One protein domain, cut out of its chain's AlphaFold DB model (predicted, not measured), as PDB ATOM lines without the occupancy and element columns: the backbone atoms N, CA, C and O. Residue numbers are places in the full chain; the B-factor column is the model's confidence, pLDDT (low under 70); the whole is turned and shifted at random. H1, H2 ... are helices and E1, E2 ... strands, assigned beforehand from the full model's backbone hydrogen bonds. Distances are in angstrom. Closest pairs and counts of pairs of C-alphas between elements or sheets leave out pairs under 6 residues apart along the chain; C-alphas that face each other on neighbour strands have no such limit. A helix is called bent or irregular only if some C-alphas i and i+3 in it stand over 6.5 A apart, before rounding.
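Overview. This is residues 432 to 551 of the 555 residues of a protein of Diaphorina citri (UniProt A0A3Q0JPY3). A strongly twisted sheet of five strands has three short strands, E3, E2 and E1, beside one end of a long hairpin, E4 and E5, whose other end runs on past them as a two-stranded arm. The short helix H1 packs on the sheet near E1 and E3, H2 only grazes it, and residues 454 to 472, with H3, stick out as a free loop. The printed part has 120 residues, with named elements in the order H1 H2 H3 E1 E2 E3 E4 E5; the sheet's order is E3 E2 E1 E4 E5, antiparallel throughout. The class is mixed, helices and strands, with under half of the residues in named elements. The whole is only just loose, close to compact, with a radius of gyration of the C-alphas of 16.7 A and spans of 46 by 43 by 27 A.

Arrangement. E4, residues 521 to 531, and E5, residues 538 to 550, form a hairpin, with N 525 and O 544 2.9 A apart, within hydrogen-bond range. E4 bends by 66 degrees at residue 528, and E5 by 61 degrees at residue 547. E1, residues 486 to 490, is the antiparallel neighbour of E4, with N 488 and O 522 at 2.8 A. E2, residues 496 to 500, pairs with E1 through N 497 and O 489 at 2.9 A. E3, residues 505 to 508, is an edge strand and pairs with E2 through N 498 and O 507 at 2.8 A. E1, E2 and E3 are a meander, each strand the antiparallel neighbour of the one before; with E4 they make a Greek key, the first strand being the antiparallel neighbour of the fourth. H1, residues 432 to 439, is on the sheet at a height of 8.3 A, over none of its strands, but only just: 2 of its C-alphas fall on E4. Its closest C-alphas to E1 are those of Phe 435 and Leu 489, 7.7 A. H2, residues 445 to 449, only grazes the sheet, with residue 449. H3, residues 459 to 464, is not on the sheet, and is only just irregular: C-alphas 461 and 464 are 6.6 A apart. In H1 and H2 every O i to N i+4 pair is within hydrogen-bond range; in H3 0 of 2 are, beside 2 of 3 O i to N i+3 pairs.

Along the chain. E5 is 31.7 A long and E4 27.4 A. C-alpha 432, where H1 begins, is at (115.829, 134.986, 117.802). E4 begins with C-alpha 521 at (122.936, 143.645, 113.089), and E5 ends with C-alpha 550 at (121.717, 148.661, 112.765).

Size, cuts and confidence. The two C-alphas farthest apart, those of Asn 441 and Ala 535, are 52.3 A apart. The printed part has no cut. The links H3 to E1, 21 residues, and E3 to E4, 12 residues, are long. The mean pLDDT of the printed part is 82.3; residues 441 to 444, 446 to 448, 450, 452 and 479 to 483 are under 70.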
ATOM      1  N   GLU A 432     117.115 134.956 118.501       89.94
ATOM      2  CA  GLU A 432     115.829 134.986 117.802       89.94
ATOM      3  C   GLU A 432     114.876 136.062 118.349       89.94
ATOM      4  O   GLU A 432     114.190 136.724 117.572       89.94
ATOM      5  N   GLU A 433     114.835 136.251 119.672       89.00
ATOM      6  CA  GLU A 433     113.965 137.230 120.344       89.00
ATOM      7  C   GLU A 433     114.431 138.661 120.068       89.00
ATOM      8  O   GLU A 433     113.626 139.515 119.678       89.00
ATOM      9  N   LEU A 434     115.742 138.902 120.183       88.12
ATOM     10  CA  LEU A 434     116.330 140.198 119.858       88.12
ATOM     11  C   LEU A 434     116.133 140.520 118.374       88.12
ATOM     12  O   LEU A 434     115.689 141.614 118.030       88.12
ATOM     13  N   PHE A 435     116.407 139.561 117.486       88.75
ATOM     14  CA  PHE A 435     116.217 139.744 116.050       88.75
ATOM     15  C   PHE A 435     114.763 140.080 115.700       88.75
ATOM     16  O   PHE A 435     114.517 141.035 114.959       88.75
ATOM     17  N   ALA A 436     113.797 139.350 116.267       86.19
ATOM     18  CA  ALA A 436     112.376 139.631 116.079       86.19
ATOM     19  C   ALA A 436     112.011 141.040 116.569       86.19
ATOM     20  O   ALA A 436     111.285 141.756 115.886       86.19
ATOM     21  N   THR A 437     112.566 141.477 117.701       86.69
ATOM     22  CA  THR A 437     112.342 142.825 118.244       86.69
ATOM     23  C   THR A 437     112.910 143.915 117.329       86.69
ATOM     24  O   THR A 437     112.230 144.903 117.051       86.69
ATOM     25  N   LEU A 438     114.126 143.731 116.802       84.50
ATOM     26  CA  LEU A 438     114.771 144.680 115.882       84.50
ATOM     27  C   LEU A 438     114.044 144.800 114.533       84.50
ATOM     28  O   LEU A 438     114.117 145.838 113.870       84.50
ATOM     29  N   THR A 439     113.356 143.736 114.118       82.00
ATOM     30  CA  THR A 439     112.708 143.627 112.802       82.00
ATOM     31  C   THR A 439     111.182 143.716 112.848       82.00
ATOM     32  O   THR A 439     110.551 143.742 111.793       82.00
ATOM     33  N   ALA A 440     110.579 143.847 114.037       78.06
ATOM     34  CA  ALA A 440     109.132 143.769 114.276       78.06
ATOM     35  C   ALA A 440     108.273 144.678 113.375       78.06
ATOM     36  O   ALA A 440     107.134 144.345 113.063       78.06
ATOM     37  N   ASN A 441     108.818 145.813 112.931       67.94
ATOM     38  CA  ASN A 441     108.099 146.805 112.128       67.94
ATOM     39  C   ASN A 441     108.285 146.643 110.611       67.94
ATOM     40  O   ASN A 441     107.901 147.533 109.854       67.94
ATOM     41  N   GLN A 442     108.893 145.552 110.146       65.19
ATOM     42  CA  GLN A 442     109.254 145.383 108.742       65.19
ATOM     43  C   GLN A 442     108.883 143.983 108.230       65.19
ATOM     44  O   GLN A 442     109.369 142.964 108.714       65.19
ATOM     45  N   GLY A 443     107.994 143.919 107.235       56.19
ATOM     46  CA  GLY A 443     107.605 142.660 106.596       56.19
ATOM     47  C   GLY A 443     108.639 142.212 105.559       56.19
ATOM     48  O   GLY A 443     109.059 143.031 104.749       56.19
ATOM     49  N   ARG A 444     108.971 140.907 105.545       64.50
ATOM     50  CA  ARG A 444     109.854 140.181 104.586       64.50
ATOM     51  C   ARG A 444     111.354 140.040 104.919       64.50
ATOM     52  O   ARG A 444     112.149 139.738 104.036       64.50
ATOM     53  N   TRP A 445     111.769 140.139 106.184       70.12
ATOM     54  CA  TRP A 445     113.187 139.942 106.556       70.12
ATOM     55  C   TRP A 445     113.761 138.558 106.249       70.12
ATOM     56  O   TRP A 445     114.880 138.469 105.758       70.12
ATOM     57  N   ILE A 446     113.012 137.484 106.506       62.12
ATOM     58  CA  ILE A 446     113.491 136.113 106.250       62.12
ATOM     59  C   ILE A 446     113.725 135.893 104.744       62.12
ATOM     60  O   ILE A 446     114.712 135.272 104.352       62.12
ATOM     61  N   GLU A 447     112.855 136.451 103.899       63.41
ATOM     62  CA  GLU A 447     113.009 136.421 102.438       63.41
ATOM     63  C   GLU A 447     114.264 137.196 101.999       63.41
ATOM     64  O   GLU A 447     115.037 136.700 101.184       63.41
ATOM     65  N   ASN A 448     114.527 138.360 102.601       68.56
ATOM     66  CA  ASN A 448     115.718 139.162 102.301       68.56
ATOM     67  C   ASN A 448     117.023 138.517 102.802       68.56
ATOM     68  O   ASN A 448     118.041 138.594 102.120       68.56
ATOM     69  N   MET A 449     117.011 137.863 103.970       72.00
ATOM     70  CA  MET A 449     118.206 137.234 104.553       72.00
ATOM     71  C   MET A 449     118.663 135.970 103.826       72.00
ATOM     72  O   MET A 449     119.802 135.553 103.991       72.00
ATOM     73  N   THR A 450     117.766 135.346 103.065       68.44
ATOM     74  CA  THR A 450     118.037 134.123 102.297       68.44
ATOM     75  C   THR A 450     118.224 134.410 100.805       68.44
ATOM     76  O   THR A 450     118.325 133.484  99.995       68.44
ATOM     77  N   TYR A 451     118.267 135.694 100.423       71.38
ATOM     78  CA  TYR A 451     118.450 136.102  99.041       71.38
ATOM     79  C   TYR A 451     119.864 135.768  98.563       71.38
ATOM     80  O   TYR A 451     120.854 136.354  99.001       71.38
ATOM     81  N   LYS A 452     119.957 134.845  97.606       69.00
ATOM     82  CA  LYS A 452     121.222 134.518  96.954       69.00
ATOM     83  C   LYS A 452     121.512 135.537  95.862       69.00
ATOM     84  O   LYS A 452     120.722 135.700  94.933       69.00
ATOM     85  N   GLY A 453     122.658 136.205  95.976       72.00
ATOM     86  CA  GLY A 453     123.128 137.159  94.976       72.00
ATOM     87  C   GLY A 453     123.195 136.544  93.575       72.00
ATOM     88  O   GLY A 453     123.524 135.369  93.404       72.00
ATOM     89  N   GLN A 454     122.887 137.349  92.560       76.81
ATOM     90  CA  GLN A 454     122.982 136.943  91.163       76.81
ATOM     91  C   GLN A 454     124.402 137.195  90.648       76.81
ATOM     92  O   GLN A 454     124.903 138.315  90.710       76.81
ATOM     93  N   MET A 455     125.048 136.159  90.111       77.94
ATOM     94  CA  MET A 455     126.333 136.323  89.434       77.94
ATOM     95  C   MET A 455     126.107 136.914  88.040       77.94
ATOM     96  O   MET A 455     125.423 136.317  87.209       77.94
ATOM     97  N   PHE A 456     126.717 138.067  87.776       82.19
ATOM     98  CA  PHE A 456     126.743 138.674  86.449       82.19
ATOM     99  C   PHE A 456     127.995 138.223  85.701       82.19
ATOM    100  O   PHE A 456     129.115 138.414  86.168       82.19
ATOM    101  N   SER A 457     127.796 137.587  84.548       82.69
ATOM    102  CA  SER A 457     128.873 137.006  83.732       82.69
ATOM    103  C   SER A 457     129.012 137.686  82.371       82.69
ATOM    104  O   SER A 457     130.019 137.508  81.686       82.69
ATOM    105  N   ARG A 458     128.013 138.479  81.970       87.06
ATOM    106  CA  ARG A 458     127.960 139.189  80.691       87.06
ATOM    107  C   ARG A 458     127.647 140.661  80.922       87.06
ATOM    108  O   ARG A 458     126.879 141.013  81.809       87.06
ATOM    109  N   LEU A 459     128.159 141.522  80.042       80.75
ATOM    110  CA  LEU A 459     127.816 142.952  80.017       80.75
ATOM    111  C   LEU A 459     126.299 143.192  79.911       80.75
ATOM    112  O   LEU A 459     125.794 144.151  80.482       80.75
ATOM    113  N   SER A 460     125.566 142.305  79.228       84.69
ATOM    114  CA  SER A 460     124.102 142.359  79.126       84.69
ATOM    115  C   SER A 460     123.390 142.233  80.471       84.69
ATOM    116  O   SER A 460     122.290 142.760  80.626       84.69
ATOM    117  N   ASP A 461     124.004 141.561  81.445       82.88
ATOM    118  CA  ASP A 461     123.396 141.331  82.754       82.88
ATOM    119  C   ASP A 461     123.331 142.633  83.567       82.88
ATOM    120  O   ASP A 461     122.469 142.790  84.424       82.88
ATOM    121  N   LEU A 462     124.173 143.615  83.224       80.44
ATOM    122  CA  LEU A 462     124.177 144.944  83.832       80.44
ATOM    123  C   LEU A 462     122.967 145.800  83.418       80.44
ATOM    124  O   LEU A 462     122.780 146.891  83.949       80.44
ATOM    125  N   SER A 463     122.122 145.318  82.499       81.69
ATOM    126  CA  SER A 463     120.888 146.006  82.090       81.69
ATOM    127  C   SER A 463     119.862 146.163  83.220       81.69
ATOM    128  O   SER A 463     118.961 146.992  83.111       81.69
ATOM    129  N   VAL A 464     120.023 145.422  84.323       79.88
ATOM    130  CA  VAL A 464     119.238 145.601  85.556       79.88
ATOM    131  C   VAL A 464     119.542 146.926  86.268       79.88
ATOM    132  O   VAL A 464     118.711 147.425  87.027       79.88
ATOM    133  N   PHE A 465     120.707 147.526  86.013       79.62
ATOM    134  CA  PHE A 465     121.129 148.778  86.632       79.62
ATOM    135  C   PHE A 465     120.611 149.974  85.829       79.62
ATOM    136  O   PHE A 465     121.227 150.411  84.860       79.62
ATOM    137  N   LYS A 466     119.466 150.529  86.246       82.25
ATOM    138  CA  LYS A 466     118.854 151.693  85.581       82.25
ATOM    139  C   LYS A 466     119.724 152.954  85.681       82.25
ATOM    140  O   LYS A 466     119.851 153.682  84.698       82.25
ATOM    141  N   TYR A 467     120.336 153.190  86.843       82.12
ATOM    142  CA  TYR A 467     121.291 154.273  87.074       82.12
ATOM    143  C   TYR A 467     122.456 153.765  87.924       82.12
ATOM    144  O   TYR A 467     122.252 153.124  88.950       82.12
ATOM    145  N   VAL A 468     123.690 154.075  87.517       76.44
ATOM    146  CA  VAL A 468     124.912 153.641  88.225       76.44
ATOM    147  C   VAL A 468     124.984 154.218  89.645       76.44
ATOM    148  O   VAL A 468     125.544 153.587  90.533       76.44
ATOM    149  N   TRP A 469     124.380 155.388  89.866       76.19
ATOM    150  CA  TRP A 469     124.377 156.104  91.146       76.19
ATOM    151  C   TRP A 469     123.475 155.485  92.219       76.19
ATOM    152  O   TRP A 469     123.618 155.832  93.387       76.19
ATOM    153  N   ASP A 470     122.580 154.567  91.845       77.69
ATOM    154  CA  ASP A 470     121.682 153.897  92.793       77.69
ATOM    155  C   ASP A 470     122.372 152.729  93.522       77.69
ATOM    156  O   ASP A 470     121.784 152.112  94.410       77.69
ATOM    157  N   TRP A 471     123.614 152.406  93.148       75.62
ATOM    158  CA  TRP A 471     124.308 151.197  93.580       75.62
ATOM    159  C   TRP A 471     125.683 151.508  94.164       75.62
ATOM    160  O   TRP A 471     126.428 152.344  93.656       75.62
ATOM    161  N   HIS A 472     126.027 150.780  95.225       78.25
ATOM    162  CA  HIS A 472     127.348 150.804  95.844       78.25
ATOM    163  C   HIS A 472     128.037 149.463  95.600       78.25
ATOM    164  O   HIS A 472     127.411 148.407  95.681       78.25
ATOM    165  N   TYR A 473     129.332 149.513  95.301       79.62
ATOM    166  CA  TYR A 473     130.149 148.327  95.065       79.62
ATOM    167  C   TYR A 473     131.108 148.145  96.235       79.62
ATOM    168  O   TYR A 473     131.764 149.098  96.657       79.62
ATOM    169  N   VAL A 474     131.212 146.914  96.729       81.56
ATOM    170  CA  VAL A 474     132.163 146.522  97.773       81.56
ATOM    171  C   VAL A 474     133.004 145.376  97.231       81.56
ATOM    172  O   VAL A 474     132.480 144.440  96.625       81.56
ATOM    173  N   VAL A 475     134.320 145.467  97.406       82.25
ATOM    174  CA  VAL A 475     135.233 144.378  97.053       82.25
ATOM    175  C   VAL A 475     135.153 143.330  98.153       82.25
ATOM    176  O   VAL A 475     135.397 143.660  99.308       82.25
ATOM    177  N   MET A 476     134.828 142.091  97.784       80.56
ATOM    178  CA  MET A 476     134.780 140.975  98.726       80.56
ATOM    179  C   MET A 476     136.055 140.136  98.658       80.56
ATOM    180  O   MET A 476     136.597 139.904  97.574       80.56
ATOM    181  N   GLY A 477     136.537 139.687  99.816       75.75
ATOM    182  CA  GLY A 477     137.720 138.831  99.926       75.75
ATOM    183  C   GLY A 477     137.402 137.333  99.868       75.75
ATOM    184  O   GLY A 477     138.270 136.536  99.503       75.75
ATOM    185  N   SER A 478     136.177 136.925 100.209       70.06
ATOM    186  CA  SER A 478     135.744 135.532 100.104       70.06
ATOM    187  C   SER A 478     135.331 135.164  98.679       70.06
ATOM    188  O   SER A 478     134.668 135.911  97.961       70.06
ATOM    189  N   THR A 479     135.687 133.947  98.263       64.69
ATOM    190  CA  THR A 479     134.975 133.278  97.173       64.69
ATOM    191  C   THR A 479     133.710 132.656  97.762       64.69
ATOM    192  O   THR A 479     133.788 132.041  98.833       64.69
ATOM    193  N   PHE A 480     132.571 132.776  97.067       60.91
ATOM    194  CA  PHE A 480     131.250 132.294  97.518       60.91
ATOM    195  C   PHE A 480     131.260 130.854  98.075       60.91
ATOM    196  O   PHE A 480     130.449 130.522  98.935       60.91
ATOM    197  N   ASP A 481     132.217 130.025  97.653       58.81
ATOM    198  CA  ASP A 481     132.293 128.605  97.993       58.81
ATOM    199  C   ASP A 481     132.958 128.263  99.344       58.81
ATOM    200  O   ASP A 481     132.784 127.146  99.826       58.81
ATOM    201  N   LYS A 482     133.748 129.159  99.967       61.66
ATOM    202  CA  LYS A 482     134.545 128.808 101.175       61.66
ATOM    203  C   LYS A 482     134.015 129.384 102.485       61.66
ATOM    204  O   LYS A 482     134.006 128.691 103.498       61.66
ATOM    205  N   SER A 483     133.611 130.650 102.487       68.81
ATOM    206  CA  SER A 483     132.987 131.301 103.642       68.81
ATOM    207  C   SER A 483     132.141 132.461 103.129       68.81
ATOM    208  O   SER A 483     132.628 133.591 103.136       68.81
ATOM    209  N   PRO A 484     130.907 132.197 102.666       78.38
ATOM    210  CA  PRO A 484     130.064 133.251 102.128       78.38
ATOM    211  C   PRO A 484     129.799 134.316 103.199       78.38
ATOM    212  O   PRO A 484     129.782 133.985 104.396       78.38
ATOM    213  N   PRO A 485     129.581 135.576 102.796       86.50
ATOM    214  CA  PRO A 485     129.095 136.589 103.708       86.50
ATOM    215  C   PRO A 485     127.786 136.147 104.371       86.50
ATOM    216  O   PRO A 485     127.024 135.351 103.822       86.50
ATOM    217  N   ALA A 486     127.550 136.619 105.586       89.31
ATOM    218  CA  ALA A 486     126.375 136.261 106.368       89.31
ATOM    219  C   ALA A 486     125.950 137.427 107.255       89.31
ATOM    220  O   ALA A 486     126.696 138.389 107.454       89.31
ATOM    221  N   PHE A 487     124.754 137.317 107.825       91.69
ATOM    222  CA  PHE A 487     124.320 138.223 108.876       91.69
ATOM    223  C   PHE A 487     124.943 137.840 110.216       91.69
ATOM    224  O   PHE A 487     125.021 136.660 110.563       91.69
ATOM    225  N   TYR A 488     125.344 138.851 110.979       93.25
ATOM    226  CA  TYR A 488     125.871 138.728 112.329       93.25
ATOM    227  C   TYR A 488     125.067 139.618 113.268       93.25
ATOM    228  O   TYR A 488     124.835 140.790 112.975       93.25
ATOM    229  N   LEU A 489     124.661 139.052 114.401       93.50
ATOM    230  CA  LEU A 489     123.913 139.730 115.449       93.50
ATOM    231  C   LEU A 489     124.733 139.745 116.742       93.50
ATOM    232  O   LEU A 489     125.175 138.699 117.220       93.50
ATOM    233  N   GLY A 490     124.924 140.938 117.302       91.88
ATOM    234  CA  GLY A 490     125.551 141.149 118.602       91.88
ATOM    235  C   GLY A 490     124.522 141.162 119.728       91.88
ATOM    236  O   GLY A 490     123.580 141.956 119.707       91.88
ATOM    237  N   LEU A 491     124.726 140.313 120.736       89.69
ATOM    238  CA  LEU A 491     123.985 140.316 122.006       89.69
ATOM    239  C   LEU A 491     124.795 140.985 123.135       89.69
ATOM    240  O   LEU A 491     124.404 140.936 124.299       89.69
ATOM    241  N   GLY A 492     125.905 141.641 122.786       86.25
ATOM    242  CA  GLY A 492     126.841 142.267 123.714       86.25
ATOM    243  C   GLY A 492     128.139 141.485 123.861       86.25
ATOM    244  O   GLY A 492     128.165 140.252 123.830       86.25
ATOM    245  N   LYS A 493     129.231 142.217 124.074       84.12
ATOM    246  CA  LYS A 493     130.583 141.700 124.290       84.12
ATOM    247  C   LYS A 493     130.947 140.702 123.183       84.12
ATOM    248  O   LYS A 493     130.882 141.032 122.001       84.12
ATOM    249  N   HIS A 494     131.302 139.476 123.562       86.75
ATOM    250  CA  HIS A 494     131.668 138.389 122.651       86.75
ATOM    251  C   HIS A 494     130.490 137.483 122.261       86.75
ATOM    252  O   HIS A 494     130.694 136.485 121.569       86.75
ATOM    253  N   ALA A 495     129.261 137.791 122.691       89.75
ATOM    254  CA  ALA A 495     128.066 137.043 122.312       89.75
ATOM    255  C   ALA A 495     127.620 137.451 120.900       89.75
ATOM    256  O   ALA A 495     126.660 138.197 120.712       89.75
ATOM    257  N   ILE A 496     128.367 136.979 119.904       92.50
ATOM    258  CA  ILE A 496     128.097 137.217 118.489       92.50
ATOM    259  C   ILE A 496     127.498 135.951 117.895       92.50
ATOM    260  O   ILE A 496     127.946 134.839 118.181       92.50
ATOM    261  N   TYR A 497     126.474 136.117 117.068       93.94
ATOM    262  CA  TYR A 497     125.798 135.021 116.397       93.94
ATOM    263  C   TYR A 497     125.813 135.252 114.899       93.94
ATOM    264  O   TYR A 497     125.425 136.316 114.431       93.94
ATOM    265  N   ARG A 498     126.230 134.238 114.148       92.88
ATOM    266  CA  ARG A 498     126.159 134.195 112.693       92.88
ATOM    267  C   ARG A 498     124.873 133.496 112.275       92.88
ATOM    268  O   ARG A 498     124.578 132.397 112.749       92.88
ATOM    269  N   TYR A 499     124.126 134.105 111.368       91.25
ATOM    270  CA  TYR A 499     122.961 133.477 110.765       91.25
ATOM    271  C   TYR A 499     123.399 132.389 109.780       91.25
ATOM    272  O   TYR A 499     124.278 132.605 108.940       91.25
ATOM    273  N   ARG A 500     122.787 131.209 109.889       87.88
ATOM    274  CA  ARG A 500     122.997 130.096 108.971       87.88
ATOM    275  C   ARG A 500     121.738 129.809 108.165       87.88
ATOM    276  O   ARG A 500     120.724 129.382 108.712       87.88
ATOM    277  N   GLU A 501     121.839 130.003 106.853       79.38
ATOM    278  CA  GLU A 501     120.738 129.777 105.909       79.38
ATOM    279  C   GLU A 501     120.299 128.310 105.843       79.38
ATOM    280  O   GLU A 501     119.107 128.035 105.750       79.38
ATOM    281  N   ASP A 502     121.244 127.366 105.924       80.44
ATOM    282  CA  ASP A 502     120.989 125.920 105.816       80.44
ATOM    283  C   ASP A 502     120.012 125.390 106.877       80.44
ATOM    284  O   ASP A 502     119.262 124.445 106.644       80.44
ATOM    285  N   SER A 503     120.023 126.019 108.047       81.81
ATOM    286  CA  SER A 503     119.303 125.609 109.244       81.81
ATOM    287  C   SER A 503     118.311 126.664 109.727       81.81
ATOM    288  O   SER A 503     117.564 126.378 110.663       81.81
ATOM    289  N   ASN A 504     118.278 127.842 109.087       83.25
ATOM    290  CA  ASN A 504     117.478 129.008 109.471       83.25
ATOM    291  C   ASN A 504     117.626 129.331 110.970       83.25
ATOM    292  O   ASN A 504     116.647 129.432 111.713       83.25
ATOM    293  N   ARG A 505     118.876 129.374 111.447       89.12
ATOM    294  CA  ARG A 505     119.206 129.529 112.871       89.12
ATOM    295  C   ARG A 505     120.393 130.448 113.085       89.12
ATOM    296  O   ARG A 505     121.311 130.517 112.267       89.12
ATOM    297  N   TRP A 506     120.396 131.091 114.244       91.81
ATOM    298  CA  TRP A 506     121.542 131.817 114.766       91.81
ATOM    299  C   TRP A 506     122.497 130.843 115.455       91.81
ATOM    300  O   TRP A 506     122.112 130.094 116.350       91.81
ATOM    301  N   VAL A 507     123.760 130.848 115.038       92.75
ATOM    302  CA  VAL A 507     124.811 129.997 115.606       92.75
ATOM    303  C   VAL A 507     125.879 130.889 116.215       92.75
ATOM    304  O   VAL A 507     126.288 131.866 115.597       92.75
ATOM    305  N   SER A 508     126.327 130.567 117.428       92.38
ATOM    306  CA  SER A 508     127.372 131.341 118.103       92.38
ATOM    307  C   SER A 508     128.649 131.384 117.255       92.38
ATOM    308  O   SER A 508     129.112 130.359 116.754       92.38
ATOM    309  N   GLU A 509     129.198 132.583 117.098       90.25
ATOM    310  CA  GLU A 509     130.408 132.877 116.348       90.25
ATOM    311  C   GLU A 509     131.449 133.467 117.301       90.25
ATOM    312  O   GLU A 509     131.407 134.638 117.669       90.25
ATOM    313  N   THR A 510     132.408 132.639 117.703       84.75
ATOM    314  CA  THR A 510     133.462 133.023 118.652       84.75
ATOM    315  C   THR A 510     134.777 133.374 117.962       84.75
ATOM    316  O   THR A 510     135.718 133.826 118.611       84.75
ATOM    317  N   SER A 511     134.874 133.179 116.642       81.75
ATOM    318  CA  SER A 511     136.151 133.213 115.928       81.75
ATOM    319  C   SER A 511     136.519 134.580 115.338       81.75
ATOM    320  O   SER A 511     137.559 134.679 114.678       81.75
ATOM    321  N   LEU A 512     135.679 135.603 115.540       81.69
ATOM    322  CA  LEU A 512     135.874 136.953 114.995       81.69
ATOM    323  C   LEU A 512     136.861 137.800 115.805       81.69
ATOM    324  O   LEU A 512     137.480 138.691 115.241       81.69
ATOM    325  N   GLY A 513     137.014 137.539 117.107       82.56
ATOM    326  CA  GLY A 513     137.907 138.322 117.970       82.56
ATOM    327  C   GLY A 513     137.498 139.791 118.161       82.56
ATOM    328  O   GLY A 513     138.325 140.582 118.596       82.56
ATOM    329  N   ILE A 514     136.248 140.148 117.847       86.25
ATOM    330  CA  ILE A 514     135.675 141.498 118.011       86.25
ATOM    331  C   ILE A 514     134.623 141.516 119.127       86.25
ATOM    332  O   ILE A 514     134.197 140.455 119.602       86.25
ATOM    333  N   GLN A 515     134.175 142.713 119.514       87.56
ATOM    334  CA  GLN A 515     132.999 142.899 120.364       87.56
ATOM    335  C   GLN A 515     131.910 143.694 119.638       87.56
ATOM    336  O   GLN A 515     132.178 144.714 119.002       87.56
ATOM    337  N   LEU A 516     130.663 143.237 119.755       87.56
ATOM    338  CA  LEU A 516     129.497 143.919 119.190       87.56
ATOM    339  C   LEU A 516     128.525 144.287 120.304       87.56
ATOM    340  O   LEU A 516     128.099 143.415 121.065       87.56
ATOM    341  N   SER A 517     128.133 145.561 120.370       86.62
ATOM    342  CA  SER A 517     127.098 145.998 121.307       86.62
ATOM    343  C   SER A 517     125.759 145.302 121.030       86.62
ATOM    344  O   SER A 517     125.462 144.969 119.875       86.62
ATOM    345  N   PRO A 518     124.922 145.101 122.067       86.38
ATOM    346  CA  PRO A 518     123.604 144.506 121.901       86.38
ATOM    347  C   PRO A 518     122.778 145.269 120.861       86.38
ATOM    348  O   PRO A 518     122.666 146.500 120.913       86.38
ATOM    349  N   GLY A 519     122.203 144.534 119.913       87.31
ATOM    350  CA  GLY A 519     121.364 145.084 118.850       87.31
ATOM    351  C   GLY A 519     122.113 145.463 117.571       87.31
ATOM    352  O   GLY A 519     121.471 145.897 116.616       87.31
ATOM    353  N   THR A 520     123.436 145.284 117.510       90.44
ATOM    354  CA  THR A 520     124.186 145.443 116.258       90.44
ATOM    355  C   THR A 520     123.863 144.281 115.315       90.44
ATOM    356  O   THR A 520     124.175 143.132 115.625       90.44
ATOM    357  N   LEU A 521     123.252 144.584 114.166       92.00
ATOM    358  CA  LEU A 521     122.936 143.645 113.089       92.00
ATOM    359  C   LEU A 521     123.648 144.085 111.808       92.00
ATOM    360  O   LEU A 521     123.297 145.104 111.203       92.00
ATOM    361  N   VAL A 522     124.633 143.293 111.391       92.69
ATOM    362  CA  VAL A 522     125.506 143.589 110.249       92.69
ATOM    363  C   VAL A 522     125.526 142.438 109.257       92.69
ATOM    364  O   VAL A 522     125.346 141.282 109.633       92.69
ATOM    365  N   TYR A 523     125.768 142.751 107.991       90.50
ATOM    366  CA  TYR A 523     126.072 141.792 106.942       90.50
ATOM    367  C   TYR A 523     127.556 141.904 106.611       90.50
ATOM    368  O   TYR A 523     128.061 142.992 106.328       90.50
ATOM    369  N   GLY A 524     128.282 140.796 106.691       90.69
ATOM    370  CA  GLY A 524     129.730 140.846 106.576       90.69
ATOM    371  C   GLY A 524     130.368 139.512 106.257       90.69
ATOM    372  O   GLY A 524     129.709 138.477 106.167       90.69
ATOM    373  N   GLU A 525     131.678 139.544 106.102       89.38
ATOM    374  CA  GLU A 525     132.497 138.378 105.815       89.38
ATOM    375  C   GLU A 525     133.767 138.371 106.658       89.38
ATOM    376  O   GLU A 525     134.182 139.381 107.224       89.38
ATOM    377  N   THR A 526     134.397 137.206 106.724       86.38
ATOM    378  CA  THR A 526     135.647 137.027 107.449       86.38
ATOM    379  C   THR A 526     136.726 136.632 106.463       86.38
ATOM    380  O   THR A 526     136.624 135.584 105.824       86.38
ATOM    381  N   VAL A 527     137.756 137.464 106.347       86.31
ATOM    382  CA  VAL A 527     138.801 137.346 105.326       86.31
ATOM    383  C   VAL A 527     140.188 137.283 105.960       86.31
ATOM    384  O   VAL A 527     140.394 137.729 107.087       86.31
ATOM    385  N   GLU A 528     141.154 136.712 105.238       85.06
ATOM    386  CA  GLU A 528     142.571 136.815 105.595       85.06
ATOM    387  C   GLU A 528     143.191 138.019 104.879       85.06
ATOM    388  O   GLU A 528     143.280 138.041 103.652       85.06
ATOM    389  N   GLU A 529     143.660 139.001 105.642       85.25
ATOM    390  CA  GLU A 529     144.414 140.147 105.142       85.25
ATOM    391  C   GLU A 529     145.901 140.020 105.469       85.25
ATOM    392  O   GLU A 529     146.293 139.430 106.475       85.25
ATOM    393  N   PHE A 530     146.752 140.625 104.641       84.75
ATOM    394  CA  PHE A 530     148.179 140.746 104.922       84.75
ATOM    395  C   PHE A 530     148.494 142.157 105.410       84.75
ATOM    396  O   PHE A 530     148.189 143.140 104.734       84.75
ATOM    397  N   LYS A 531     149.161 142.267 106.559       84.31
ATOM    398  CA  LYS A 531     149.638 143.538 107.116       84.31
ATOM    399  C   LYS A 531     151.162 143.556 107.149       84.31
ATOM    400  O   LYS A 531     151.772 142.605 107.623       84.31
ATOM    401  N   GLY A 532     151.771 144.644 106.678       83.50
ATOM    402  CA  GLY A 532     153.229 144.810 106.599       83.50
ATOM    403  C   GLY A 532     153.759 144.799 105.162       83.50
ATOM    404  O   GLY A 532     152.988 144.762 104.203       83.50
ATOM    405  N   GLN A 533     155.084 144.853 105.010       84.38
ATOM    406  CA  GLN A 533     155.754 144.891 103.704       84.38
ATOM    407  C   GLN A 533     156.882 143.854 103.623       84.38
ATOM    408  O   GLN A 533     157.629 143.644 104.583       84.38
ATOM    409  N   GLY A 534     157.015 143.207 102.460       82.00
ATOM    410  CA  GLY A 534     158.048 142.202 102.201       82.00
ATOM    411  C   GLY A 534     158.007 141.040 103.198       82.00
ATOM    412  O   GLY A 534     156.942 140.527 103.523       82.00
ATOM    413  N   ALA A 535     159.170 140.653 103.724       80.00
ATOM    414  CA  ALA A 535     159.307 139.533 104.660       80.00
ATOM    415  C   ALA A 535     158.668 139.767 106.048       80.00
ATOM    416  O   ALA A 535     158.573 138.831 106.834       80.00
ATOM    417  N   SER A 536     158.227 140.995 106.357       85.50
ATOM    418  CA  SER A 536     157.535 141.330 107.614       85.50
ATOM    419  C   SER A 536     156.008 141.210 107.529       85.50
ATOM    420  O   SER A 536     155.313 141.600 108.466       85.50
ATOM    421  N   GLN A 537     155.467 140.712 106.408       87.94
ATOM    422  CA  GLN A 537     154.026 140.526 106.265       87.94
ATOM    423  C   GLN A 537     153.489 139.466 107.224       87.94
ATOM    424  O   GLN A 537     153.974 138.338 107.279       87.94
ATOM    425  N   VAL A 538     152.425 139.828 107.931       85.88
ATOM    426  CA  VAL A 538     151.683 138.947 108.829       85.88
ATOM    427  C   VAL A 538     150.270 138.785 108.287       85.88
ATOM    428  O   VAL A 538     149.639 139.766 107.889       85.88
ATOM    429  N   LYS A 539     149.771 137.547 108.280       84.50
ATOM    430  CA  LYS A 539     148.365 137.252 107.996       84.50
ATOM    431  C   LYS A 539     147.504 137.568 109.213       84.50
ATOM    432  O   LYS A 539     147.797 137.095 110.310       84.50
ATOM    433  N   LEU A 540     146.435 138.321 109.010       83.31
ATOM    434  CA  LEU A 540     145.447 138.675 110.017       83.31
ATOM    435  C   LEU A 540     144.072 138.243 109.530       83.31
ATOM    436  O   LEU A 540     143.729 138.421 108.367       83.31
ATOM    437  N   LYS A 541     143.281 137.669 110.430       83.19
ATOM    438  CA  LYS A 541     141.876 137.390 110.166       83.19
ATOM    439  C   LYS A 541     141.087 138.661 110.476       83.19
ATOM    440  O   LYS A 541     141.076 139.092 111.627       83.19
ATOM    441  N   THR A 542     140.457 139.247 109.467       86.31
ATOM    442  CA  THR A 542     139.723 140.513 109.566       86.31
ATOM    443  C   THR A 542     138.242 140.272 109.290       86.31
ATOM    444  O   THR A 542     137.883 139.509 108.392       86.31
ATOM    445  N   PHE A 543     137.372 140.919 110.065       89.19
ATOM    446  CA  PHE A 543     135.937 140.957 109.801       89.19
ATOM    447  C   PHE A 543     135.595 142.194 108.966       89.19
ATOM    448  O   PHE A 543     135.794 143.324 109.415       89.19
ATOM    449  N   HIS A 544     135.109 141.987 107.747       88.94
ATOM    450  CA  HIS A 544     134.658 143.048 106.850       88.94
ATOM    451  C   HIS A 544     133.152 143.223 106.989       88.94
ATOM    452  O   HIS A 544     132.385 142.296 106.732       88.94
ATOM    453  N   ILE A 545     132.724 144.424 107.374       89.94
ATOM    454  CA  ILE A 545     131.312 144.809 107.353       89.94
ATOM    455  C   ILE A 545     131.004 145.326 105.950       89.94
ATOM    456  O   ILE A 545     131.559 146.339 105.528       89.94
ATOM    457  N   ILE A 546     130.141 144.607 105.240       88.69
ATOM    458  CA  ILE A 546     129.704 144.942 103.882       88.69
ATOM    459  C   ILE A 546     128.528 145.913 103.953       88.69
ATOM    460  O   ILE A 546     128.503 146.908 103.235       88.69
ATOM    461  N   ASP A 547     127.573 145.626 104.837       87.75
ATOM    462  CA  ASP A 547     126.407 146.466 105.085       87.75
ATOM    463  C   ASP A 547     125.946 146.319 106.541       87.75
ATOM    464  O   ASP A 547     126.333 145.383 107.249       87.75
ATOM    465  N   ALA A 548     125.114 147.238 107.017       87.62
ATOM    466  CA  ALA A 548     124.561 147.175 108.355       87.62
ATOM    467  C   ALA A 548     123.124 147.675 108.412       87.62
ATOM    468  O   ALA A 548     122.817 148.800 108.028       87.62
ATOM    469  N   TYR A 549     122.257 146.854 109.001       84.06
ATOM    470  CA  TYR A 549     120.895 147.276 109.300       84.06
ATOM    471  C   TYR A 549     120.862 148.214 110.508       84.06
ATOM    472  O   TYR A 549     120.200 149.250 110.494       84.06
ATOM    473  N   LEU A 550     121.595 147.851 111.564       84.00
ATOM    474  CA  LEU A 550     121.717 148.661 112.765       84.00
ATOM    475  C   LEU A 550     123.104 148.473 113.373       84.00
ATOM    476  O   LEU A 550     123.533 147.348 113.611       84.00
ATOM    477  N   ILE A 551     123.785 149.579 113.664       81.00
ATOM    478  CA  ILE A 551     125.047 149.581 114.407       81.00
ATOM    479  C   ILE A 551     124.813 150.332 115.709       81.00
ATOM    480  O   ILE A 551     124.601 151.545 115.710       81.00
TER     481      ILE A 551